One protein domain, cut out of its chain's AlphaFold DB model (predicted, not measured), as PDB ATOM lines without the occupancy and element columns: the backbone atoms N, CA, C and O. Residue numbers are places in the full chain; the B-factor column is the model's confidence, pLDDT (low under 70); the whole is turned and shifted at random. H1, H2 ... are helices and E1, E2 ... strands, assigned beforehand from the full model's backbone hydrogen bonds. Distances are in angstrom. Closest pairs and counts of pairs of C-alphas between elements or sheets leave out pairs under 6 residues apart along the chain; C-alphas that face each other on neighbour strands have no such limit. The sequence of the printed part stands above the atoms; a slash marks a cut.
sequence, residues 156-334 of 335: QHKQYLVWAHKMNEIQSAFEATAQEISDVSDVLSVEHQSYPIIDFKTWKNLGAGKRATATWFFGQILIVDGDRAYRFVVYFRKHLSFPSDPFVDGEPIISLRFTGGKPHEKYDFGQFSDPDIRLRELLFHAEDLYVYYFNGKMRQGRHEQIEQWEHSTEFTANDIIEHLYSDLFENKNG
ATOM      1  N   GLN A 156     -31.745  -6.449  -1.428       84.56
ATOM      2  CA  GLN A 156     -31.881  -7.911  -1.359       84.56
ATOM      3  C   GLN A 156     -32.997  -8.441  -2.267       84.56
ATOM      4  O   GLN A 156     -32.852  -9.497  -2.872       84.56
ATOM      5  N   HIS A 157     -34.114  -7.718  -2.378       83.94
ATOM      6  CA  HIS A 157     -35.212  -8.137  -3.244       83.94
ATOM      7  C   HIS A 157     -34.824  -8.084  -4.728       83.94
ATOM      8  O   HIS A 157     -35.177  -8.985  -5.478       83.94
ATOM      9  N   LYS A 158     -34.035  -7.084  -5.146       84.69
ATOM     10  CA  LYS A 158     -33.484  -7.036  -6.510       84.69
ATOM     11  C   LYS A 158     -32.552  -8.215  -6.794       84.69
ATOM     12  O   LYS A 158     -32.707  -8.851  -7.828       84.69
ATOM     13  N   GLN A 159     -31.642  -8.533  -5.868       87.00
ATOM     14  CA  GLN A 159     -30.768  -9.710  -5.985       87.00
ATOM     15  C   GLN A 159     -31.584 -10.999  -6.133       87.00
ATOM     16  O   GLN A 159     -31.302 -11.808  -7.009       87.00
ATOM     17  N   TYR A 160     -32.639 -11.150  -5.327       90.00
ATOM     18  CA  TYR A 160     -33.551 -12.285  -5.428       90.00
ATOM     19  C   TYR A 160     -34.230 -12.383  -6.796       90.00
ATOM     20  O   TYR A 160     -34.316 -13.481  -7.327       90.00
ATOM     21  N   LEU A 161     -34.698 -11.276  -7.382       86.56
ATOM     22  CA  LEU A 161     -35.355 -11.312  -8.693       86.56
ATOM     23  C   LEU A 161     -34.400 -11.768  -9.804       86.56
ATOM     24  O   LEU A 161     -34.786 -12.591 -10.628       86.56
ATOM     25  N   VAL A 162     -33.156 -11.278  -9.795       89.12
ATOM     26  CA  VAL A 162     -32.119 -11.708 -10.751       89.12
ATOM     27  C   VAL A 162     -31.798 -13.192 -10.558       89.12
ATOM     28  O   VAL A 162     -31.826 -13.964 -11.511       89.12
ATOM     29  N   TRP A 163     -31.569 -13.609  -9.310       92.50
ATOM     30  CA  TRP A 163     -31.325 -15.009  -8.964       92.50
ATOM     31  C   TRP A 163     -32.492 -15.918  -9.379       92.50
ATOM     32  O   TRP A 163     -32.271 -16.953  -9.999       92.50
ATOM     33  N   ALA A 164     -33.738 -15.527  -9.100       90.31
ATOM     34  CA  ALA A 164     -34.929 -16.307  -9.426       90.31
ATOM     35  C   ALA A 164     -35.124 -16.435 -10.941       90.31
ATOM     36  O   ALA A 164     -35.488 -17.504 -11.423       90.31
ATOM     37  N   HIS A 165     -34.847 -15.375 -11.704       87.88
ATOM     38  CA  HIS A 165     -34.854 -15.454 -13.161       87.88
ATOM     39  C   HIS A 165     -33.833 -16.478 -13.663       87.88
ATOM     40  O   HIS A 165     -34.198 -17.357 -14.438       87.88
ATOM     41  N   LYS A 166     -32.600 -16.442 -13.136       90.19
ATOM     42  CA  LYS A 166     -31.565 -17.403 -13.525       90.19
ATOM     43  C   LYS A 166     -31.918 -18.844 -13.165       90.19
ATOM     44  O   LYS A 166     -31.660 -19.753 -13.946       90.19
ATOM     45  N   MET A 167     -32.527 -19.064 -12.001       93.19
ATOM     46  CA  MET A 167     -33.021 -20.391 -11.634       93.19
ATOM     47  C   MET A 167     -34.082 -20.868 -12.635       93.19
ATOM     48  O   MET A 167     -33.964 -21.983 -13.123       93.19
ATOM     49  N   ASN A 168     -35.054 -20.033 -13.021       90.75
ATOM     50  CA  ASN A 168     -36.050 -20.428 -14.028       90.75
ATOM     51  C   ASN A 168     -35.391 -20.835 -15.357       90.75
ATOM     52  O   ASN A 168     -35.774 -21.855 -15.915       90.75
ATOM     53  N   GLU A 169     -34.379 -20.095 -15.830       89.75
ATOM     54  CA  GLU A 169     -33.628 -20.479 -17.038       89.75
ATOM     55  C   GLU A 169     -33.014 -21.879 -16.912       89.75
ATOM     56  O   GLU A 169     -33.137 -22.691 -17.826       89.75
ATOM     57  N   ILE A 170     -32.384 -22.180 -15.769       90.50
ATOM     58  CA  ILE A 170     -31.795 -23.498 -15.499       90.50
ATOM     59  C   ILE A 170     -32.882 -24.583 -15.493       90.50
ATOM     60  O   ILE A 170     -32.699 -25.620 -16.120       90.50
ATOM     61  N   GLN A 171     -34.017 -24.354 -14.820       92.00
ATOM     62  CA  GLN A 171     -35.132 -25.311 -14.789       92.00
ATOM     63  C   GLN A 171     -35.644 -25.622 -16.196       92.00
ATOM     64  O   GLN A 171     -35.770 -26.791 -16.550       92.00
ATOM     65  N   SER A 172     -35.888 -24.581 -16.997       88.56
ATOM     66  CA  SER A 172     -36.369 -24.722 -18.371       88.56
ATOM     67  C   SER A 172     -35.365 -25.443 -19.266       88.56
ATOM     68  O   SER A 172     -35.783 -26.238 -20.097       88.56
ATOM     69  N   ALA A 173     -34.059 -25.220 -19.083       89.81
ATOM     70  CA  ALA A 173     -33.034 -25.954 -19.821       89.81
ATOM     71  C   ALA A 173     -33.070 -27.459 -19.490       89.81
ATOM     72  O   ALA A 173     -33.109 -28.285 -20.395       89.81
ATOM     73  N   PHE A 174     -33.163 -27.824 -18.206       93.06
ATOM     74  CA  PHE A 174     -33.302 -29.227 -17.787       93.06
ATOM     75  C   PHE A 174     -34.597 -29.887 -18.276       93.06
ATOM     76  O   PHE A 174     -34.602 -31.083 -18.564       93.06
ATOM     77  N   GLU A 175     -35.704 -29.148 -18.307       92.81
ATOM     78  CA  GLU A 175     -36.986 -29.635 -18.823       92.81
ATOM     79  C   GLU A 175     -36.932 -29.852 -20.340       92.81
ATOM     80  O   GLU A 175     -37.331 -30.914 -20.815       92.81
ATOM     81  N   ALA A 176     -36.372 -28.894 -21.085       91.19
ATOM     82  CA  ALA A 176     -36.210 -28.993 -22.531       91.19
ATOM     83  C   ALA A 176     -35.329 -30.186 -22.927       91.19
ATOM     84  O   ALA A 176     -35.747 -30.996 -23.747       91.19
ATOM     85  N   THR A 177     -34.166 -30.361 -22.293       93.38
ATOM     86  CA  THR A 177     -33.283 -31.499 -22.598       93.38
ATOM     87  C   THR A 177     -33.924 -32.845 -22.247       93.38
ATOM     88  O   THR A 177     -33.782 -33.802 -23.002       93.38
ATOM     89  N   ALA A 178     -34.675 -32.938 -21.143       93.19
ATOM     90  CA  ALA A 178     -35.410 -34.161 -20.804       93.19
ATOM     91  C   ALA A 178     -36.448 -34.533 -21.881       93.19
ATOM     92  O   ALA A 178     -36.594 -35.711 -22.226       93.19
ATOM     93  N   GLN A 179     -37.143 -33.529 -22.425       92.44
ATOM     94  CA  GLN A 179     -38.083 -33.720 -23.525       92.44
ATOM     95  C   GLN A 179     -37.355 -34.152 -24.804       92.44
ATOM     96  O   GLN A 179     -37.747 -35.143 -25.410       92.44
ATOM     97  N   GLU A 180     -36.259 -33.481 -25.166       93.19
ATOM     98  CA  GLU A 180     -35.456 -33.820 -26.348       93.19
ATOM     99  C   GLU A 180     -34.920 -35.258 -26.302       93.19
ATOM    100  O   GLU A 180     -35.015 -35.975 -27.295       93.19
ATOM    101  N   ILE A 181     -34.414 -35.716 -25.149       91.12
ATOM    102  CA  ILE A 181     -33.958 -37.105 -24.973       91.12
ATOM    103  C   ILE A 181     -35.105 -38.086 -25.244       91.12
ATOM    104  O   ILE A 181     -34.921 -39.066 -25.963       91.12
ATOM    105  N   SER A 182     -36.287 -37.791 -24.698       92.06
ATOM    106  CA  SER A 182     -37.475 -38.638 -24.835       92.06
ATOM    107  C   SER A 182     -38.057 -38.634 -26.253       92.06
ATOM    108  O   SER A 182     -38.699 -39.603 -26.646       92.06
ATOM    109  N   ASP A 183     -37.838 -37.566 -27.023       92.06
ATOM    110  CA  ASP A 183     -38.311 -37.447 -28.406       92.06
ATOM    111  C   ASP A 183     -37.379 -38.153 -29.412       92.06
ATOM    112  O   ASP A 183     -37.819 -38.545 -30.494       92.06
ATOM    113  N   VAL A 184     -36.088 -38.298 -29.085       90.62
ATOM    114  CA  VAL A 184     -35.061 -38.838 -29.999       90.62
ATOM    115  C   VAL A 184     -34.891 -40.357 -29.880       90.62
ATOM    116  O   VAL A 184     -34.430 -40.989 -30.834       90.62
ATOM    117  N   SER A 185     -35.244 -40.962 -28.742       84.00
ATOM    118  CA  SER A 185     -34.990 -42.380 -28.470       84.00
ATOM    119  C   SER A 185     -36.215 -43.101 -27.914       84.00
ATOM    120  O   SER A 185     -36.759 -42.717 -26.887       84.00
ATOM    121  N   ASP A 186     -36.579 -44.232 -28.524       81.56
ATOM    122  CA  ASP A 186     -37.563 -45.161 -27.945       81.56
ATOM    123  C   ASP A 186     -36.971 -45.981 -26.775       81.56
ATOM    124  O   ASP A 186     -37.701 -46.630 -26.028       81.56
ATOM    125  N   VAL A 187     -35.639 -45.968 -26.619       86.50
ATOM    126  CA  VAL A 187     -34.906 -46.732 -25.593       86.50
ATOM    127  C   VAL A 187     -34.635 -45.886 -24.350       86.50
ATOM    128  O   VAL A 187     -34.629 -46.417 -23.242       86.50
ATOM    129  N   LEU A 188     -34.409 -44.580 -24.513       89.88
ATOM    130  CA  LEU A 188     -34.099 -43.654 -23.423       89.88
ATOM    131  C   LEU A 188     -35.208 -42.621 -23.299       89.88
ATOM    132  O   LEU A 188     -35.482 -41.893 -24.243       89.88
ATOM    133  N   SER A 189     -35.797 -42.505 -22.115       92.88
ATOM    134  CA  SER A 189     -36.736 -41.422 -21.824       92.88
ATOM    135  C   SER A 189     -36.513 -40.852 -20.431       92.88
ATOM    136  O   SER A 189     -35.935 -41.489 -19.544       92.88
ATOM    137  N   VAL A 190     -36.942 -39.606 -20.247       94.94
ATOM    138  CA  VAL A 190     -36.762 -38.854 -19.009       94.94
ATOM    139  C   VAL A 190     -38.083 -38.203 -18.622       94.94
ATOM    140  O   VAL A 190     -38.538 -37.253 -19.253       94.94
ATOM    141  N   GLU A 191     -38.695 -38.673 -17.536       95.06
ATOM    142  CA  GLU A 191     -39.856 -37.997 -16.951       95.06
ATOM    143  C   GLU A 191     -39.374 -36.802 -16.116       95.06
ATOM    144  O   GLU A 191     -38.600 -36.977 -15.171       95.06
ATOM    145  N   HIS A 192     -39.859 -35.596 -16.419       95.62
ATOM    146  CA  HIS A 192     -39.519 -34.370 -15.693       95.62
ATOM    147  C   HIS A 192     -40.662 -33.910 -14.775       95.62
ATOM    148  O   HIS A 192     -41.827 -33.877 -15.167       95.62
ATOM    149  N   GLN A 193     -40.332 -33.491 -13.551       95.62
ATOM    150  CA  GLN A 193     -41.274 -32.874 -12.620       95.62
ATOM    151  C   GLN A 193     -40.703 -31.578 -12.038       95.62
ATOM    152  O   GLN A 193     -39.751 -31.611 -11.256       95.62
ATOM    153  N   SER A 194     -41.349 -30.451 -12.338       91.69
ATOM    154  CA  SER A 194     -40.960 -29.123 -11.854       91.69
ATOM    155  C   SER A 194     -41.775 -28.643 -10.649       91.69
ATOM    156  O   SER A 194     -42.950 -28.981 -10.484       91.69
ATOM    157  N   TYR A 195     -41.145 -27.821  -9.806       93.38
ATOM    158  CA  TYR A 195     -41.749 -27.151  -8.653       93.38
ATOM    159  C   TYR A 195     -41.519 -25.632  -8.733       93.38
ATOM    160  O   TYR A 195     -40.517 -25.197  -9.307       93.38
ATOM    161  N   PRO A 196     -42.406 -24.805  -8.145       87.50
ATOM    162  CA  PRO A 196     -42.219 -23.357  -8.125       87.50
ATOM    163  C   PRO A 196     -40.929 -22.939  -7.411       87.50
ATOM    164  O   PRO A 196     -40.580 -23.491  -6.366       87.50
ATOM    165  N   ILE A 197     -40.273 -21.893  -7.921       92.19
ATOM    166  CA  ILE A 197     -39.148 -21.260  -7.226       92.19
ATOM    167  C   ILE A 197     -39.584 -20.764  -5.845       92.19
ATOM    168  O   ILE A 197     -40.665 -20.199  -5.665       92.19
ATOM    169  N   ILE A 198     -38.694 -20.935  -4.867       93.50
ATOM    170  CA  ILE A 198     -38.890 -20.454  -3.501       93.50
ATOM    171  C   ILE A 198     -39.142 -18.940  -3.450       93.50
ATOM    172  O   ILE A 198     -38.507 -18.145  -4.146       93.50
ATOM    173  N   ASP A 199     -40.047 -18.519  -2.571       92.25
ATOM    174  CA  ASP A 199     -40.348 -17.101  -2.388       92.25
ATOM    175  C   ASP A 199     -39.178 -16.330  -1.739       92.25
ATOM    176  O   ASP A 199     -38.251 -16.899  -1.150       92.25
ATOM    177  N   PHE A 200     -39.229 -14.995  -1.799       89.75
ATOM    178  CA  PHE A 200     -38.182 -14.135  -1.233       89.75
ATOM    179  C   PHE A 200     -37.934 -14.391   0.264       89.75
ATOM    180  O   PHE A 200     -36.806 -14.282   0.754       89.75
ATOM    181  N   LYS A 201     -38.988 -14.734   1.014       90.06
ATOM    182  CA  LYS A 201     -38.898 -15.010   2.451       90.06
ATOM    183  C   LYS A 201     -38.102 -16.289   2.710       90.06
ATOM    184  O   LYS A 201     -37.238 -16.299   3.588       90.06
ATOM    185  N   THR A 202     -38.383 -17.343   1.957       91.88
ATOM    186  CA  THR A 202     -37.722 -18.646   2.042       91.88
ATOM    187  C   THR A 202     -36.283 -18.549   1.567       91.88
ATOM    188  O   THR A 202     -35.393 -18.999   2.288       91.88
ATOM    189  N   TRP A 203     -36.035 -17.853   0.453       92.12
ATOM    190  CA  TRP A 203     -34.693 -17.514  -0.023       92.12
ATOM    191  C   TRP A 203     -33.889 -16.814   1.081       92.12
ATOM    192  O   TRP A 203     -32.878 -17.325   1.556       92.12
ATOM    193  N   LYS A 204     -34.405 -15.721   1.652       89.56
ATOM    194  CA  LYS A 204     -33.716 -15.011   2.742       89.56
ATOM    195  C   LYS A 204     -33.439 -15.896   3.965       89.56
ATOM    196  O   LYS A 204     -32.386 -15.772   4.593       89.56
ATOM    197  N   ASN A 205     -34.379 -16.766   4.333       90.44
ATOM    198  CA  ASN A 205     -34.218 -17.680   5.463       90.44
ATOM    199  C   ASN A 205     -33.136 -18.736   5.201       90.44
ATOM    200  O   ASN A 205     -32.304 -18.959   6.081       90.44
ATOM    201  N   LEU A 206     -33.117 -19.334   4.006       91.12
ATOM    202  CA  LEU A 206     -32.102 -20.307   3.599       91.12
ATOM    203  C   LEU A 206     -30.702 -19.696   3.605       91.12
ATOM    204  O   LEU A 206     -29.799 -20.264   4.215       91.12
ATOM    205  N   GLY A 207     -30.533 -18.503   3.028       88.31
ATOM    206  CA  GLY A 207     -29.248 -17.800   3.047       88.31
ATOM    207  C   GLY A 207     -28.753 -17.488   4.466       88.31
ATOM    208  O   GLY A 207     -27.567 -17.613   4.771       88.31
ATOM    209  N   ALA A 208     -29.676 -17.197   5.388       86.69
ATOM    210  CA  ALA A 208     -29.375 -17.029   6.811       86.69
ATOM    211  C   ALA A 208     -29.109 -18.355   7.562       86.69
ATOM    212  O   ALA A 208     -28.917 -18.337   8.777       86.69
ATOM    213  N   GLY A 209     -29.115 -19.504   6.878       85.88
ATOM    214  CA  GLY A 209     -28.906 -20.828   7.471       85.88
ATOM    215  C   GLY A 209     -30.090 -21.345   8.291       85.88
ATOM    216  O   GLY A 209     -29.935 -22.287   9.067       85.88
ATOM    217  N   LYS A 210     -31.274 -20.740   8.156       87.81
ATOM    218  CA  LYS A 210     -32.482 -21.214   8.840       87.81
ATOM    219  C   LYS A 210     -33.064 -22.416   8.101       87.81
ATOM    220  O   LYS A 210     -32.966 -22.520   6.881       87.81
ATOM    221  N   ARG A 211     -33.725 -23.306   8.848       83.50
ATOM    222  CA  ARG A 211     -34.501 -24.401   8.255       83.50
ATOM    223  C   ARG A 211     -35.641 -23.834   7.406       83.50
ATOM    224  O   ARG A 211     -36.336 -22.916   7.840       83.50
ATOM    225  N   ALA A 212     -35.836 -24.423   6.235       84.50
ATOM    226  CA  ALA A 212     -36.957 -24.155   5.350       84.50
ATOM    227  C   ALA A 212     -37.579 -25.479   4.894       84.50
ATOM    228  O   ALA A 212     -36.896 -26.500   4.817       84.50
ATOM    229  N   THR A 213     -38.877 -25.447   4.618       82.38
ATOM    230  CA  THR A 213     -39.635 -26.538   3.998       82.38
ATOM    231  C   THR A 213     -39.968 -26.158   2.556       82.38
ATOM    232  O   THR A 213     -39.907 -24.977   2.221       82.38
ATOM    233  N   ALA A 214     -40.337 -27.134   1.721       85.19
ATOM    234  CA  ALA A 214     -40.675 -26.917   0.308       85.19
ATOM    235  C   ALA A 214     -39.533 -26.268  -0.501       85.19
ATOM    236  O   ALA A 214     -39.708 -25.248  -1.156       85.19
ATOM    237  N   THR A 215     -38.344 -26.866  -0.425       92.75
ATOM    238  CA  THR A 215     -37.157 -26.405  -1.162       92.75
ATOM    239  C   THR A 215     -36.876 -27.216  -2.423       92.75
ATOM    240  O   THR A 215     -35.855 -26.992  -3.062       92.75
ATOM    241  N   TRP A 216     -37.734 -28.173  -2.777       93.88
ATOM    242  CA  TRP A 216     -37.594 -28.927  -4.020       93.88
ATOM    243  C   TRP A 216     -37.748 -27.995  -5.212       93.88
ATOM    244  O   TRP A 216     -38.575 -27.087  -5.184       93.88
ATOM    245  N   PHE A 217     -36.927 -28.221  -6.229       95.31
ATOM    246  CA  PHE A 217     -36.854 -27.368  -7.402       95.31
ATOM    247  C   PHE A 217     -37.347 -28.107  -8.642       95.31
ATOM    248  O   PHE A 217     -38.351 -27.724  -9.231       95.31
ATOM    249  N   PHE A 218     -36.730 -29.237  -8.970       95.81
ATOM    250  CA  PHE A 218     -37.265 -30.200  -9.928       95.81
ATOM    251  C   PHE A 218     -36.731 -31.595  -9.602       95.81
ATOM    252  O   PHE A 218     -35.796 -31.750  -8.819       95.81
ATOM    253  N   GLY A 219     -37.333 -32.623 -10.176       94.44
ATOM    254  CA  GLY A 219     -36.802 -33.977 -10.151       94.44
ATOM    255  C   GLY A 219     -37.027 -34.651 -11.489       94.44
ATOM    256  O   GLY A 219     -37.930 -34.265 -12.228       94.44
ATOM    257  N   GLN A 220     -36.202 -35.645 -11.788       95.25
ATOM    258  CA  GLN A 220     -36.327 -36.415 -13.015       95.25
ATOM    259  C   GLN A 220     -36.204 -37.909 -12.747       95.25
ATOM    260  O   GLN A 220     -35.519 -38.333 -11.809       95.25
ATOM    261  N   ILE A 221     -36.894 -38.695 -13.567       94.25
ATOM    262  CA  ILE A 221     -36.834 -40.155 -13.567       94.25
ATOM    263  C   ILE A 221     -36.312 -40.590 -14.927       94.25
ATOM    264  O   ILE A 221     -36.940 -40.316 -15.944       94.25
ATOM    265  N   LEU A 222     -35.172 -41.265 -14.922       93.62
ATOM    266  CA  LEU A 222     -34.568 -41.849 -16.105       93.62
ATOM    267  C   LEU A 222     -35.153 -43.235 -16.324       93.62
ATOM    268  O   LEU A 222     -35.228 -44.045 -15.391       93.62
ATOM    269  N   ILE A 223     -35.538 -43.497 -17.563       91.50
ATOM    270  CA  ILE A 223     -36.105 -44.756 -18.018       91.50
ATOM    271  C   ILE A 223     -35.223 -45.274 -19.152       91.50
ATOM    272  O   ILE A 223     -34.944 -44.547 -20.105       91.50
ATOM    273  N   VAL A 224     -34.778 -46.520 -19.025       90.81
ATOM    274  CA  VAL A 224     -33.939 -47.216 -20.004       90.81
ATOM    275  C   VAL A 224     -34.634 -48.526 -20.350       90.81
ATOM    276  O   VAL A 224     -34.919 -49.316 -19.456       90.81
ATOM    277  N   ASP A 225     -34.948 -48.726 -21.629       89.88
ATOM    278  CA  ASP A 225     -35.669 -49.901 -22.145       89.88
ATOM    279  C   ASP A 225     -36.995 -50.178 -21.399       89.88
ATOM    280  O   ASP A 225     -37.357 -51.307 -21.080       89.88
ATOM    281  N   GLY A 226     -37.716 -49.104 -21.052       86.56
ATOM    282  CA  GLY A 226     -38.986 -49.161 -20.317       86.56
ATOM    283  C   GLY A 226     -38.863 -49.313 -18.793       86.56
ATOM    284  O   GLY A 226     -39.848 -49.093 -18.083       86.56
ATOM    285  N   ASP A 227     -37.669 -49.596 -18.268       89.56
ATOM    286  CA  ASP A 227     -37.422 -49.738 -16.834       89.56
ATOM    287  C   ASP A 227     -36.912 -48.437 -16.205       89.56
ATOM    288  O   ASP A 227     -36.023 -47.758 -16.718       89.56
ATOM    289  N   ARG A 228     -37.448 -48.088 -15.028       91.31
ATOM    290  CA  ARG A 228     -36.986 -46.924 -14.256       91.31
ATOM    291  C   ARG A 228     -35.584 -47.188 -13.712       91.31
ATOM    292  O   ARG A 228     -35.422 -47.859 -12.695       91.31
ATOM    293  N   ALA A 229     -34.582 -46.620 -14.364       90.62
ATOM    294  CA  ALA A 229     -33.178 -46.850 -14.058       90.62
ATOM    295  C   ALA A 229     -32.709 -46.024 -12.851       90.62
ATOM    296  O   ALA A 229     -32.067 -46.542 -11.933       90.62
ATOM    297  N   TYR A 230     -33.069 -44.737 -12.811       91.19
ATOM    298  CA  TYR A 230     -32.588 -43.816 -11.781       91.19
ATOM    299  C   TYR A 230     -33.567 -42.668 -11.548       91.19
ATOM    300  O   TYR A 230     -34.232 -42.209 -12.471       91.19
ATOM    301  N   ARG A 231     -33.645 -42.163 -10.317       91.88
ATOM    302  CA  ARG A 231     -34.402 -40.948  -9.999       91.88
ATOM    303  C   ARG A 231     -33.534 -39.993  -9.206       91.88
ATOM    304  O   ARG A 231     -32.942 -40.390  -8.207       91.88
ATOM    305  N   PHE A 232     -33.542 -38.725  -9.599       91.75
ATOM    306  CA  PHE A 232     -32.886 -37.663  -8.847       91.75
ATOM    307  C   PHE A 232     -33.819 -36.482  -8.586       91.75
ATOM    308  O   PHE A 232     -34.822 -36.270  -9.269       91.75
ATOM    309  N   VAL A 233     -33.489 -35.719  -7.548       92.44
ATOM    310  CA  VAL A 233     -34.179 -34.505  -7.127       92.44
ATOM    311  C   VAL A 233     -33.144 -33.417  -6.890       92.44
ATOM    312  O   VAL A 233     -32.144 -33.616  -6.197       92.44
ATOM    313  N   VAL A 234     -33.436 -32.243  -7.433       93.81
ATOM    314  CA  VAL A 234     -32.692 -31.011  -7.220       93.81
ATOM    315  C   VAL A 234     -33.468 -30.136  -6.248       93.81
ATOM    316  O   VAL A 234     -34.688 -29.984  -6.353       93.81
ATOM    317  N   TYR A 235     -32.777 -29.571  -5.265       94.38
ATOM    318  CA  TYR A 235     -33.411 -28.769  -4.224       94.38
ATOM    319  C   TYR A 235     -32.517 -27.626  -3.742       94.38
ATOM    320  O   TYR A 235     -31.293 -27.727  -3.722       94.38
ATOM    321  N   PHE A 236     -33.143 -26.535  -3.305       94.75
ATOM    322  CA  PHE A 236     -32.464 -25.375  -2.748       94.75
ATOM    323  C   PHE A 236     -31.922 -25.661  -1.348       94.75
ATOM    324  O   PHE A 236     -32.631 -26.167  -0.466       94.75
ATOM    325  N   ARG A 237     -30.674 -25.262  -1.105       92.19
ATOM    326  CA  ARG A 237     -30.055 -25.276   0.222       92.19
ATOM    327  C   ARG A 237     -29.049 -24.137   0.350       92.19
ATOM    328  O   ARG A 237     -28.672 -23.503  -0.627       92.19
ATOM    329  N   LYS A 238     -28.627 -23.848   1.582       91.06
ATOM    330  CA  LYS A 238     -27.467 -22.986   1.799       91.06
ATOM    331  C   LYS A 238     -26.220 -23.678   1.242       91.06
ATOM    332  O   LYS A 238     -26.012 -24.862   1.529       91.06
ATOM    333  N   HIS A 239     -25.413 -22.927   0.504       90.94
ATOM    334  CA  HIS A 239     -24.144 -23.404  -0.028       90.94
ATOM    335  C   HIS A 239     -23.211 -23.909   1.084       90.94
ATOM    336  O   HIS A 239     -23.214 -23.380   2.204       90.94
ATOM    337  N   LEU A 240     -22.464 -24.978   0.795       83.81
ATOM    338  CA  LEU A 240     -21.406 -25.465   1.675       83.81
ATOM    339  C   LEU A 240     -20.150 -24.626   1.445       83.81
ATOM    340  O   LEU A 240     -19.530 -24.770   0.410       83.81
ATOM    341  N   SER A 241     -19.768 -23.784   2.403       84.81
ATOM    342  CA  SER A 241     -18.612 -22.903   2.215       84.81
ATOM    343  C   SER A 241     -17.282 -23.664   2.179       84.81
ATOM    344  O   SER A 241     -16.993 -24.465   3.076       84.81
ATOM    345  N   PHE A 242     -16.449 -23.342   1.196       82.88
ATOM    346  CA  PHE A 242     -15.088 -23.832   1.020       82.88
ATOM    347  C   PHE A 242     -14.062 -22.697   1.165       82.88
ATOM    348  O   PHE A 242     -14.353 -21.548   0.852       82.88
ATOM    349  N   PRO A 243     -12.819 -22.988   1.601       81.19
ATOM    350  CA  PRO A 243     -11.769 -21.969   1.698       81.19
ATOM    351  C   PRO A 243     -11.396 -21.287   0.373       81.19
ATOM    352  O   PRO A 243     -10.788 -20.224   0.405       81.19
ATOM    353  N   SER A 244     -11.696 -21.914  -0.768       80.44
ATOM    354  CA  SER A 244     -11.446 -21.369  -2.107       80.44
ATOM    355  C   SER A 244     -12.575 -20.474  -2.623       80.44
ATOM    356  O   SER A 244     -12.427 -19.882  -3.689       80.44
ATOM    357  N   ASP A 245     -13.687 -20.374  -1.892       84.38
ATOM    358  CA  ASP A 245     -14.843 -19.607  -2.335       84.38
ATOM    359  C   ASP A 245     -14.521 -18.106  -2.423       84.38
ATOM    360  O   ASP A 245     -14.005 -17.527  -1.461       84.38
ATOM    361  N   PRO A 246     -14.893 -17.425  -3.522       81.75
ATOM    362  CA  PRO A 246     -14.679 -15.986  -3.673       81.75
ATOM    363  C   PRO A 246     -15.753 -15.137  -2.968       81.75
ATOM    364  O   PRO A 246     -15.815 -13.922  -3.163       81.75
ATOM    365  N   PHE A 247     -16.640 -15.750  -2.181       83.44
ATOM    366  CA  PHE A 247     -17.828 -15.087  -1.650       83.44
ATOM    367  C   PHE A 247     -17.552 -14.289  -0.370       83.44
ATOM    368  O   PHE A 247     -16.780 -14.693   0.496       83.44
ATOM    369  N   VAL A 248     -18.243 -13.157  -0.219       70.31
ATOM    370  CA  VAL A 248     -18.139 -12.308   0.974       70.31
ATOM    371  C   VAL A 248     -19.021 -12.850   2.103       70.31
ATOM    372  O   VAL A 248     -20.196 -13.170   1.903       70.31
ATOM    373  N   ASP A 249     -18.474 -12.882   3.319       64.38
ATOM    374  CA  ASP A 249     -19.200 -13.294   4.520       64.38
ATOM    375  C   ASP A 249     -20.489 -12.479   4.738       64.38
ATOM    376  O   ASP A 249     -20.490 -11.248   4.816       64.38
ATOM    377  N   GLY A 250     -21.605 -13.192   4.912       66.38
ATOM    378  CA  GLY A 250     -22.905 -12.615   5.275       66.38
ATOM    379  C   GLY A 250     -23.897 -12.422   4.124       66.38
ATOM    380  O   GLY A 250     -25.039 -12.024   4.387       66.38
ATOM    381  N   GLU A 251     -23.525 -12.735   2.881       73.25
ATOM    382  CA  GLU A 251     -24.479 -12.800   1.771       73.25
ATOM    383  C   GLU A 251     -25.322 -14.092   1.808       73.25
ATOM    384  O   GLU A 251     -24.859 -15.145   2.256       73.25
ATOM    385  N   PRO A 252     -26.601 -14.044   1.386       76.06
ATOM    386  CA  PRO A 252     -27.436 -15.233   1.281       76.06
ATOM    387  C   PRO A 252     -27.027 -16.070   0.060       76.06
ATOM    388  O   PRO A 252     -27.566 -15.899  -1.028       76.06
ATOM    389  N   ILE A 253     -26.084 -16.991   0.252       88.38
ATOM    390  CA  ILE A 253     -25.584 -17.875  -0.808       88.38
ATOM    391  C   ILE A 253     -26.424 -19.154  -0.837       88.38
ATOM    392  O   ILE A 253     -26.385 -19.969   0.096       88.38
ATOM    393  N   ILE A 254     -27.225 -19.301  -1.891       91.94
ATOM    394  CA  ILE A 254     -28.165 -20.413  -2.057       91.94
ATOM    395  C   ILE A 254     -27.818 -21.171  -3.313       91.94
ATOM    396  O   ILE A 254     -27.800 -20.613  -4.408       91.94
ATOM    397  N   SER A 255     -27.605 -22.456  -3.117       92.62
ATOM    398  CA  SER A 255     -27.244 -23.407  -4.140       92.62
ATOM    399  C   SER A 255     -28.381 -24.384  -4.412       92.62
ATOM    400  O   SER A 255     -29.275 -24.608  -3.587       92.62
ATOM    401  N   LEU A 256     -28.317 -24.987  -5.588       93.81
ATOM    402  CA  LEU A 256     -29.015 -26.203  -5.952       93.81
ATOM    403  C   LEU A 256     -28.141 -27.389  -5.561       93.81
ATOM    404  O   LEU A 256     -26.986 -27.485  -5.972       93.81
ATOM    405  N   ARG A 257     -28.704 -28.302  -4.778       91.38
ATOM    406  CA  ARG A 257     -28.076 -29.577  -4.447       91.38
ATOM    407  C   ARG A 257     -28.800 -30.720  -5.108       91.38
ATOM    408  O   ARG A 257     -30.011 -30.663  -5.314       91.38
ATOM    409  N   PHE A 258     -28.032 -31.767  -5.355       89.62
ATOM    410  CA  PHE A 258     -28.479 -32.980  -6.007       89.62
ATOM    411  C   PHE A 258     -28.582 -34.110  -4.983       89.62
ATOM    412  O   PHE A 258     -27.807 -34.187  -4.029       89.62
ATOM    413  N   THR A 259     -29.589 -34.959  -5.150       90.25
ATOM    414  CA  THR A 259     -29.681 -36.267  -4.500       90.25
ATOM    415  C   THR A 259     -30.445 -37.209  -5.411       90.25
ATOM    416  O   THR A 259     -31.302 -36.765  -6.175       90.25
ATOM    417  N   GLY A 260     -30.159 -38.499  -5.349       89.62
ATOM    418  CA  GLY A 260     -30.808 -39.484  -6.195       89.62
ATOM    419  C   GLY A 260     -30.486 -40.905  -5.777       89.62
ATOM    420  O   GLY A 260     -29.811 -41.136  -4.775       89.62
ATOM    421  N   GLY A 261     -31.032 -41.846  -6.530       88.88
ATOM    422  CA  GLY A 261     -30.805 -43.268  -6.347       88.88
ATOM    423  C   GLY A 261     -31.704 -44.088  -7.261       88.88
ATOM    424  O   GLY A 261     -32.540 -43.553  -8.002       88.88
ATOM    425  N   LYS A 262     -31.572 -45.408  -7.173       85.38
ATOM    426  CA  LYS A 262     -32.495 -46.328  -7.849       85.38
ATOM    427  C   LYS A 262     -33.915 -46.159  -7.282       85.38
ATOM    428  O   LYS A 262     -34.064 -45.733  -6.134       85.38
ATOM    429  N   PRO A 263     -34.986 -46.515  -8.018       76.44
ATOM    430  CA  PRO A 263     -36.373 -46.222  -7.619       76.44
ATOM    431  C   PRO A 263     -36.802 -46.694  -6.219       76.44
ATOM    432  O   PRO A 263     -37.774 -46.173  -5.672       76.44
ATOM    433  N   HIS A 264     -36.106 -47.676  -5.641       76.44
ATOM    434  CA  HIS A 264     -36.405 -48.252  -4.326       76.44
ATOM    435  C   HIS A 264     -35.454 -47.792  -3.210       76.44
ATOM    436  O   HIS A 264     -35.637 -48.172  -2.051       76.44
ATOM    437  N   GLU A 265     -34.441 -46.992  -3.533       81.62
ATOM    438  CA  GLU A 265     -33.456 -46.513  -2.569       81.62
ATOM    439  C   GLU A 265     -33.961 -45.273  -1.825       81.62
ATOM    440  O   GLU A 265     -34.736 -44.463  -2.337       81.62
ATOM    441  N   LYS A 266     -33.526 -45.124  -0.571       75.56
ATOM    442  CA  LYS A 266     -33.806 -43.916   0.210       75.56
ATOM    443  C   LYS A 266     -32.827 -42.818  -0.191       75.56
ATOM    444  O   LYS A 266     -31.625 -43.053  -0.204       75.56
ATOM    445  N   TYR A 267     -33.339 -41.613  -0.422       78.50
ATOM    446  CA  TYR A 267     -32.508 -40.452  -0.741       78.50
ATOM    447  C   TYR A 267     -31.830 -39.871   0.499       78.50
ATOM    448  O   TYR A 267     -32.473 -39.671   1.536       78.50
ATOM    449  N   ASP A 268     -30.548 -39.533   0.361       73.19
ATOM    450  CA  ASP A 268     -29.807 -38.760   1.351       73.19
ATOM    451  C   ASP A 268     -29.922 -37.261   1.043       73.19
ATOM    452  O   ASP A 268     -29.358 -36.737   0.076       73.19
ATOM    453  N   PHE A 269     -30.671 -36.546   1.882       72.44
ATOM    454  CA  PHE A 269     -30.811 -35.095   1.794       72.44
ATOM    455  C   PHE A 269     -29.727 -34.377   2.609       72.44
ATOM    456  O   PHE A 269     -29.985 -33.781   3.662       72.44
ATOM    457  N   GLY A 270     -28.508 -34.333   2.080       67.00
ATOM    458  CA  GLY A 270     -27.454 -33.461   2.600       67.00
ATOM    459  C   GLY A 270     -26.036 -33.933   2.336       67.00
ATOM    460  O   GLY A 270     -25.161 -33.072   2.237       67.00
ATOM    461  N   GLN A 271     -25.838 -35.243   2.201       68.19
ATOM    462  CA  GLN A 271     -24.552 -35.877   1.913       68.19
ATOM    463  C   GLN A 271     -24.694 -36.839   0.730       68.19
ATOM    464  O   GLN A 271     -24.346 -38.010   0.820       68.19
ATOM    465  N   PHE A 272     -25.245 -36.355  -0.384       78.88
ATOM    466  CA  PHE A 272     -25.295 -37.173  -1.587       78.88
ATOM    467  C   PHE A 272     -23.872 -37.465  -2.072       78.88
ATOM    468  O   PHE A 272     -23.131 -36.541  -2.410       78.88
ATOM    469  N   SER A 273     -23.521 -38.747  -2.087       77.19
ATOM    470  CA  SER A 273     -22.288 -39.272  -2.653       77.19
ATOM    471  C   SER A 273     -22.637 -40.429  -3.581       77.19
ATOM    472  O   SER A 273     -23.111 -41.484  -3.165       77.19
ATOM    473  N   ASP A 274     -22.425 -40.204  -4.869       83.75
ATOM    474  CA  ASP A 274     -22.499 -41.234  -5.895       83.75
ATOM    475  C   ASP A 274     -21.203 -41.125  -6.709       83.75
ATOM    476  O   ASP A 274     -20.905 -40.034  -7.201       83.75
ATOM    477  N   PRO A 275     -20.370 -42.180  -6.773       82.38
ATOM    478  CA  PRO A 275     -19.072 -42.107  -7.439       82.38
ATOM    479  C   PRO A 275     -19.188 -41.940  -8.959       82.38
ATOM    480  O   PRO A 275     -18.253 -41.430  -9.570       82.38
ATOM    481  N   ASP A 276     -20.320 -42.334  -9.546       86.31
ATOM    482  CA  ASP A 276     -20.534 -42.313 -10.996       86.31
ATOM    483  C   ASP A 276     -21.116 -40.971 -11.471       86.31
ATOM    484  O   ASP A 276     -21.096 -40.666 -12.660       86.31
ATOM    485  N   ILE A 277     -21.612 -40.152 -10.537       88.50
ATOM    486  CA  ILE A 277     -22.156 -38.817 -10.797       88.50
ATOM    487  C   ILE A 277     -21.208 -37.804 -10.181       88.50
ATOM    488  O   ILE A 277     -20.992 -37.825  -8.975       88.50
ATOM    489  N   ARG A 278     -20.647 -36.882 -10.962       90.50
ATOM    490  CA  ARG A 278     -19.661 -35.913 -10.459       90.50
ATOM    491  C   ARG A 278     -20.305 -34.663  -9.889       90.50
ATOM    492  O   ARG A 278     -19.793 -34.115  -8.918       90.50
ATOM    493  N   LEU A 279     -21.421 -34.206 -10.452       91.56
ATOM    494  CA  LEU A 279     -22.081 -32.979 -10.009       91.56
ATOM    495  C   LEU A 279     -22.528 -33.081  -8.539       91.56
ATOM    496  O   LEU A 279     -23.109 -34.082  -8.114       91.56
ATOM    497  N   ARG A 280     -22.256 -32.041  -7.744       91.00
ATOM    498  CA  ARG A 280     -22.642 -31.977  -6.323       91.00
ATOM    499  C   ARG A 280     -23.500 -30.768  -6.009       91.00
ATOM    500  O   ARG A 280     -24.515 -30.885  -5.313       91.00
ATOM    501  N   GLU A 281     -23.100 -29.611  -6.516       92.62
ATOM    502  CA  GLU A 281     -23.752 -28.351  -6.192       92.62
ATOM    503  C   GLU A 281     -23.649 -27.368  -7.362       92.62
ATOM    504  O   GLU A 281     -22.607 -27.259  -8.004       92.62
ATOM    505  N   LEU A 282     -24.738 -26.648  -7.632       93.19
ATOM    506  CA  LEU A 282     -24.774 -25.522  -8.566       93.19
ATOM    507  C   LEU A 282     -25.154 -24.260  -7.810       93.19
ATOM    508  O   LEU A 282     -26.074 -24.271  -6.994       93.19
ATOM    509  N   LEU A 283     -24.481 -23.158  -8.090       91.62
ATOM    510  CA  LEU A 283     -24.682 -21.903  -7.385       91.62
ATOM    511  C   LEU A 283     -24.570 -20.744  -8.368       91.62
ATOM    512  O   LEU A 283     -23.587 -20.633  -9.081       91.62
ATOM    513  N   PHE A 284     -25.550 -19.846  -8.370       89.81
ATOM    514  CA  PHE A 284     -25.456 -18.597  -9.118       89.81
ATOM    515  C   PHE A 284     -25.146 -17.440  -8.170       89.81
ATOM    516  O   PHE A 284     -25.916 -17.175  -7.238       89.81
ATOM    517  N   HIS A 285     -24.035 -16.749  -8.411       88.06
ATOM    518  CA  HIS A 285     -23.580 -15.619  -7.605       88.06
ATOM    519  C   HIS A 285     -22.830 -14.612  -8.481       88.06
ATOM    520  O   HIS A 285     -22.017 -15.003  -9.304       88.06
ATOM    521  N   ALA A 286     -23.122 -13.318  -8.300       81.94
ATOM    522  CA  ALA A 286     -22.458 -12.212  -9.000       81.94
ATOM    523  C   ALA A 286     -22.334 -12.379 -10.530       81.94
ATOM    524  O   ALA A 286     -21.309 -12.038 -11.097       81.94
ATOM    525  N   GLU A 287     -23.405 -12.848 -11.183       83.50
ATOM    526  CA  GLU A 287     -23.486 -13.102 -12.640       83.50
ATOM    527  C   GLU A 287     -22.764 -14.366 -13.128       83.50
ATOM    528  O   GLU A 287     -23.020 -14.807 -14.247       83.50
ATOM    529  N   ASP A 288     -22.004 -15.026 -12.258       88.88
ATOM    530  CA  ASP A 288     -21.322 -16.278 -12.557       88.88
ATOM    531  C   ASP A 288     -22.110 -17.494 -12.048       88.88
ATOM    532  O   ASP A 288     -22.764 -17.480 -10.994       88.88
ATOM    533  N   LEU A 289     -22.031 -18.584 -12.810       89.88
ATOM    534  CA  LEU A 289     -22.543 -19.893 -12.422       89.88
ATOM    535  C   LEU A 289     -21.382 -20.750 -11.918       89.88
ATOM    536  O   LEU A 289     -20.533 -21.180 -12.687       89.88
ATOM    537  N   TYR A 290     -21.363 -21.010 -10.618       92.75
ATOM    538  CA  TYR A 290     -20.401 -21.878  -9.959       92.75
ATOM    539  C   TYR A 290     -20.912 -23.312  -9.957       92.75
ATOM    540  O   TYR A 290     -22.029 -23.600  -9.514       92.75
ATOM    541  N   VAL A 291     -20.055 -24.219 -10.404       92.88
ATOM    542  CA  VAL A 291     -20.318 -25.653 -10.444       92.88
ATOM    543  C   VAL A 291     -19.333 -26.340  -9.529       92.88
ATOM    544  O   VAL A 291     -18.135 -26.231  -9.758       92.88
ATOM    545  N   TYR A 292     -19.830 -27.061  -8.530       92.50
ATOM    546  CA  TYR A 292     -19.015 -27.892  -7.655       92.50
ATOM    547  C   TYR A 292     -19.212 -29.355  -8.025       92.50
ATOM    548  O   TYR A 292     -20.344 -29.852  -8.091       92.50
ATOM    549  N   TYR A 293     -18.100 -30.049  -8.233       90.50
ATOM    550  CA  TYR A 293     -18.087 -31.440  -8.648       90.50
ATOM    551  C   TYR A 293     -17.060 -32.252  -7.857       90.50
ATOM    552  O   TYR A 293     -16.048 -31.738  -7.378       90.50
ATOM    553  N   PHE A 294     -17.336 -33.543  -7.714       90.00
ATOM    554  CA  PHE A 294     -16.424 -34.519  -7.147       90.00
ATOM    555  C   PHE A 294     -15.310 -34.839  -8.151       90.00
ATOM    556  O   PHE A 294     -15.579 -35.238  -9.283       90.00
ATOM    557  N   ASN A 295     -14.050 -34.691  -7.736       85.44
ATOM    558  CA  ASN A 295     -12.884 -34.892  -8.607       85.44
ATOM    559  C   ASN A 295     -12.351 -36.344  -8.621       85.44
ATOM    560  O   ASN A 295     -11.235 -36.597  -9.080       85.44
ATOM    561  N   GLY A 296     -13.104 -37.296  -8.062       84.12
ATOM    562  CA  GLY A 296     -12.710 -38.704  -7.975       84.12
ATOM    563  C   GLY A 296     -11.752 -39.041  -6.827       84.12
ATOM    564  O   GLY A 296     -11.392 -40.207  -6.661       84.12
ATOM    565  N   LYS A 297     -11.318 -38.065  -6.016       85.81
ATOM    566  CA  LYS A 297     -10.381 -38.287  -4.903       85.81
ATOM    567  C   LYS A 297     -11.055 -38.115  -3.551       85.81
ATOM    568  O   LYS A 297     -11.776 -37.154  -3.298       85.81
ATOM    569  N   MET A 298     -10.732 -39.014  -2.627       85.69
ATOM    570  CA  MET A 298     -11.132 -38.906  -1.225       85.69
ATOM    571  C   MET A 298      -9.997 -38.287  -0.404       85.69
ATOM    572  O   MET A 298      -8.818 -38.547  -0.649       85.69
ATOM    573  N   ARG A 299     -10.332 -37.466   0.594       83.69
ATOM    574  CA  ARG A 299      -9.408 -37.033   1.649       83.69
ATOM    575  C   ARG A 299      -9.751 -37.713   2.968       83.69
ATOM    576  O   ARG A 299     -10.919 -37.897   3.304       83.69
ATOM    577  N   GLN A 300      -8.723 -37.986   3.763       82.25
ATOM    578  CA  GLN A 300      -8.892 -38.557   5.092       82.25
ATOM    579  C   GLN A 300      -9.357 -37.478   6.080       82.25
ATOM    580  O   GLN A 300      -8.616 -36.552   6.412       82.25
ATOM    581  N   GLY A 301     -10.609 -37.579   6.524       79.50
ATOM    582  CA  GLY A 301     -11.158 -36.785   7.616       79.50
ATOM    583  C   GLY A 301     -10.804 -37.367   8.987       79.50
ATOM    584  O   GLY A 301     -10.136 -38.392   9.111       79.50
ATOM    585  N   ARG A 302     -11.280 -36.710  10.052       76.62
ATOM    586  CA  ARG A 302     -10.997 -37.113  11.444       76.62
ATOM    587  C   ARG A 302     -11.616 -38.468  11.820       76.62
ATOM    588  O   ARG A 302     -11.066 -39.160  12.670       76.62
ATOM    589  N   HIS A 303     -12.744 -38.822  11.203       76.19
ATOM    590  CA  HIS A 303     -13.496 -40.053  11.484       76.19
ATOM    591  C   HIS A 303     -13.983 -40.790  10.224       76.19
ATOM    592  O   HIS A 303     -14.449 -41.918  10.339       76.19
ATOM    593  N   GLU A 304     -13.865 -40.189   9.037       79.75
ATOM    594  CA  GLU A 304     -14.397 -40.736   7.783       79.75
ATOM    595  C   GLU A 304     -13.609 -40.233   6.566       79.75
ATOM    596  O   GLU A 304     -12.857 -39.260   6.658       79.75
ATOM    597  N   GLN A 305     -13.775 -40.906   5.429       79.69
ATOM    598  CA  GLN A 305     -13.297 -40.425   4.133       79.69
ATOM    599  C   GLN A 305     -14.281 -39.378   3.604       79.69
ATOM    600  O   GLN A 305     -15.483 -39.619   3.585       79.69
ATOM    601  N   ILE A 306     -13.770 -38.227   3.174       82.94
ATOM    602  CA  ILE A 306     -14.572 -37.103   2.683       82.94
ATOM    603  C   ILE A 306     -14.223 -36.883   1.213       82.94
ATOM    604  O   ILE A 306     -13.044 -36.869   0.862       82.94
ATOM    605  N   GLU A 307     -15.220 -36.686   0.359       85.75
ATOM    606  CA  GLU A 307     -14.999 -36.319  -1.041       85.75
ATOM    607  C   GLU A 307     -14.181 -35.019  -1.163       85.75
ATOM    608  O   GLU A 307     -14.363 -34.069  -0.393       85.75
ATOM    609  N   GLN A 308     -13.267 -34.964  -2.133       84.88
ATOM    610  CA  GLN A 308     -12.634 -33.718  -2.554       84.88
ATOM    611  C   GLN A 308     -13.457 -33.100  -3.683       84.88
ATOM    612  O   GLN A 308     -13.689 -33.731  -4.716       84.88
ATOM    613  N   TRP A 309     -13.935 -31.878  -3.455       87.62
ATOM    614  CA  TRP A 309     -14.690 -31.119  -4.445       87.62
ATOM    615  C   TRP A 309     -13.796 -30.059  -5.076       87.62
ATOM    616  O   TRP A 309     -12.967 -29.449  -4.397       87.62
ATOM    617  N   GLU A 310     -14.004 -29.837  -6.364       87.06
ATOM    618  CA  GLU A 310     -13.451 -28.723  -7.125       87.06
ATOM    619  C   GLU A 310     -14.601 -27.861  -7.637       87.06
ATOM    620  O   GLU A 310     -15.736 -28.337  -7.733       87.06
ATOM    621  N   HIS A 311     -14.315 -26.594  -7.944       89.88
ATOM    622  CA  HIS A 311     -15.297 -25.707  -8.553       89.88
ATOM    623  C   HIS A 311     -14.768 -25.023  -9.806       89.88
ATOM    624  O   HIS A 311     -13.579 -24.729  -9.913       89.88
ATOM    625  N   SER A 312     -15.679 -24.729 -10.729       88.25
ATOM    626  CA  SER A 312     -15.414 -23.970 -11.952       88.25
ATOM    627  C   SER A 312     -16.570 -23.017 -12.249       88.25
ATOM    628  O   SER A 312     -17.711 -23.281 -11.863       88.25
ATOM    629  N   THR A 313     -16.259 -21.915 -12.930       88.38
ATOM    630  CA  THR A 313     -17.223 -20.958 -13.498       88.38
ATOM    631  C   THR A 313     -17.218 -20.962 -15.028       88.38
ATOM    632  O   THR A 313     -17.930 -20.181 -15.649       88.38
ATOM    633  N   GLU A 314     -16.414 -21.829 -15.647       88.00
ATOM    634  CA  GLU A 314     -16.254 -21.888 -17.105       88.00
ATOM    635  C   GLU A 314     -17.392 -22.652 -17.797       88.00
ATOM    636  O   GLU A 314     -17.559 -22.541 -19.008       88.00
ATOM    637  N   PHE A 315     -18.181 -23.416 -17.036       85.38
ATOM    638  CA  PHE A 315     -19.272 -24.218 -17.577       85.38
ATOM    639  C   PHE A 315     -20.534 -23.387 -17.805       85.38
ATOM    640  O   PHE A 315     -21.032 -22.692 -16.916       85.38
ATOM    641  N   THR A 316     -21.112 -23.536 -18.990       84.06
ATOM    642  CA  THR A 316     -22.461 -23.071 -19.293       84.06
ATOM    643  C   THR A 316     -23.512 -24.009 -18.692       84.06
ATOM    644  O   THR A 316     -23.221 -25.132 -18.277       84.06
ATOM    645  N   ALA A 317     -24.774 -23.566 -18.665       79.31
ATOM    646  CA  ALA A 317     -25.890 -24.419 -18.251       79.31
ATOM    647  C   ALA A 317     -25.983 -25.704 -19.094       79.31
ATOM    648  O   ALA A 317     -26.276 -26.762 -18.545       79.31
ATOM    649  N   ASN A 318     -25.681 -25.618 -20.391       84.69
ATOM    650  CA  ASN A 318     -25.717 -26.770 -21.286       84.69
ATOM    651  C   ASN A 318     -24.590 -27.756 -20.973       84.69
ATOM    652  O   ASN A 318     -24.877 -28.938 -20.837       84.69
ATOM    653  N   ASP A 319     -23.360 -27.279 -20.745       88.50
ATOM    654  CA  ASP A 319     -22.232 -28.155 -20.384       88.50
ATOM    655  C   ASP A 319     -22.532 -28.940 -19.097       88.50
ATOM    656  O   ASP A 319     -22.204 -30.115 -18.964       88.50
ATOM    657  N   ILE A 320     -23.193 -28.296 -18.129       89.88
ATOM    658  CA  ILE A 320     -23.601 -28.932 -16.870       89.88
ATOM    659  C   ILE A 320     -24.637 -30.025 -17.112       89.88
ATOM    660  O   ILE A 320     -24.546 -31.100 -16.517       89.88
ATOM    661  N   ILE A 321     -25.646 -29.729 -17.931       89.75
ATOM    662  CA  ILE A 321     -26.718 -30.665 -18.263       89.75
ATOM    663  C   ILE A 321     -26.138 -31.870 -19.011       89.75
ATOM    664  O   ILE A 321     -26.418 -33.005 -18.632       89.75
ATOM    665  N   GLU A 322     -25.288 -31.626 -20.008       90.81
ATOM    666  CA  GLU A 322     -24.603 -32.655 -20.790       90.81
ATOM    667  C   GLU A 322     -23.742 -33.549 -19.893       90.81
ATOM    668  O   GLU A 322     -23.951 -34.760 -19.856       90.81
ATOM    669  N   HIS A 323     -22.866 -32.966 -19.067       91.19
ATOM    670  CA  HIS A 323     -22.046 -33.736 -18.128       91.19
ATOM    671  C   HIS A 323     -22.883 -34.567 -17.153       91.19
ATOM    672  O   HIS A 323     -22.509 -35.698 -16.843       91.19
ATOM    673  N   LEU A 324     -24.007 -34.028 -16.661       91.75
ATOM    674  CA  LEU A 324     -24.883 -34.769 -15.756       91.75
ATOM    675  C   LEU A 324     -25.553 -35.949 -16.463       91.75
ATOM    676  O   LEU A 324     -25.612 -37.036 -15.892       91.75
ATOM    677  N   TYR A 325     -26.069 -35.755 -17.678       91.50
ATOM    678  CA  TYR A 325     -26.704 -36.838 -18.423       91.50
ATOM    679  C   TYR A 325     -25.701 -37.897 -18.879       91.50
ATOM    680  O   TYR A 325     -26.030 -39.074 -18.764       91.50
ATOM    681  N   SER A 326     -24.483 -37.534 -19.288       90.50
ATOM    682  CA  SER A 326     -23.422 -38.516 -19.563       90.50
ATOM    683  C   SER A 326     -23.063 -39.320 -18.313       90.50
ATOM    684  O   SER A 326     -23.018 -40.546 -18.356       90.50
ATOM    685  N   ASP A 327     -22.905 -38.669 -17.156       90.12
ATOM    686  CA  ASP A 327     -22.679 -39.380 -15.893       90.12
ATOM    687  C   ASP A 327     -23.842 -40.346 -15.563       90.12
ATOM    688  O   ASP A 327     -23.635 -41.470 -15.099       90.12
ATOM    689  N   LEU A 328     -25.085 -39.941 -15.831       88.06
ATOM    690  CA  LEU A 328     -26.267 -40.751 -15.544       88.06
ATOM    691  C   LEU A 328     -26.508 -41.888 -16.547       88.06
ATOM    692  O   LEU A 328     -26.910 -42.970 -16.132       88.06
ATOM    693  N   PHE A 329     -26.329 -41.682 -17.846       85.38
ATOM    694  CA  PHE A 329     -26.605 -42.709 -18.853       85.38
ATOM    695  C   PHE A 329     -25.380 -43.583 -19.119       85.38
ATOM    696  O   PHE A 329     -25.484 -44.805 -19.007       85.38
ATOM    697  N   GLU A 330     -24.221 -42.975 -19.366       86.25
ATOM    698  CA  GLU A 330     -22.998 -43.687 -19.754       86.25
ATOM    699  C   GLU A 330     -22.332 -44.325 -18.527       86.25
ATOM    700  O   GLU A 330     -22.150 -45.541 -18.469       86.25
ATOM    701  N   ASN A 331     -22.021 -43.532 -17.492       83.50
ATOM    702  CA  ASN A 331     -21.263 -44.046 -16.342       83.50
ATOM    703  C   ASN A 331     -22.131 -44.906 -15.417       83.50
ATOM    704  O   ASN A 331     -21.705 -45.977 -14.982       83.50
ATOM    705  N   LYS A 332     -23.351 -44.449 -15.101       81.81
ATOM    706  CA  LYS A 332     -24.208 -45.128 -14.115       81.81
ATOM    707  C   LYS A 332     -24.985 -46.310 -14.684       81.81
ATOM    708  O   LYS A 332     -25.154 -47.312 -13.987       81.81
ATOM    709  N   ASN A 333     -25.503 -46.173 -15.903       78.06
ATOM    710  CA  ASN A 333     -26.411 -47.152 -16.503       78.06
ATOM    711  C   ASN A 333     -25.798 -47.908 -17.692       78.06
ATOM    712  O   ASN A 333     -26.419 -48.857 -18.165       78.06
ATOM    713  N   GLY A 334     -24.565 -47.574 -18.101       70.06
ATOM    714  CA  GLY A 334     -23.793 -48.340 -19.082       70.06
ATOM    715  C   GLY A 334     -24.387 -48.334 -20.490       70.06
ATOM    716  O   GLY A 334     -24.211 -49.323 -21.204       70.06
TER     717      GLY A 334
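AT A GLANCE: This is residues 156 to 334 of the 335 residues of the protein "Fic family protein" of Qingshengfaniella alkalisoli (UniProt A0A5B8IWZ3). A strongly twisted sheet of seven strands curls round the long helix H1, and H3 packs on the same sheet, meeting H1 near the start of H3. The short H2 sits by the first turns of H1, and the sheet ends in the hairpin E6 and E7, where E6 bends by 75 degrees at residue 296. The printed part has 179 residues with three named helices and seven named strands, in the order H1 E1 H2 E2 E3 E4 E5 E6 E7 H3. The sheet's order is E1 E2 E3 E4 E5 E6 E7, all antiparallel, and the class is mixed, helices and strands. The whole is compact, with a radius of gyration of the C-alphas of 16.4 A and spans of 48 by 40 by 31 A.

HOW THE PARTS SIT: Look first at the sheet: E1 is residues 188 to 194, E2 216 to 224, E3 227 to 238, E4 254 to 261, E5 279 to 285, E6 288 to 300 and E7 305 to 312. E2 to E7 form a meander, each strand the antiparallel neighbour of the one before; E1 and E7 are the edge strands. Between E1 and E2 find N 191 and O 221 at 2.9 A; between E3 and E4, N 233 and O 259 at 2.8 A; between E6 and E7, N 299 and O 306 at 2.8 A. H1, residues 156 to 184, H2, residues 200 to 207, and H3, residues 317 to 333, make two layers with the sheet, helices on one face of it. H1 comes closest to E1 at the C-alphas of Ser 182 and Ser 189, 4.2 A. With residues 170 to 177 alone H1 touches H3, closest at the C-alphas of Ile 170 and Ala 317, 6.6 A, at a steep tilt of 46 degrees, the same way. H1 and H2 only just touch, with 3 pairs of C-alphas within 8 A, the closest those of Tyr 160 and Phe 200 at 6.5 A; they are about perpendicular at 89 degrees. H2 and H3 are apart. Every O i to N i+4 pair is within hydrogen-bond range in H1 and H2; in H3 it is 11 of 13.

IN THESE COORDINATES: Find C-alpha 156 at (-31.881, -7.911, -1.359); from there H1 runs 42.3 A to C-alpha 184. E3 measures 34.1 A, E6 31.0 A and H3 22.8 A, ending at C-alpha 333, (-26.411, -47.152, -16.503).

THE WHOLE: The C-alphas of Asp 186 and Asp 249 are the farthest apart, 49.1 A. The printed part has no cut. The long links are E3 to E4 and E4 to E5. Confidence is under 70 at residues 249 to 250 and 270 to 271.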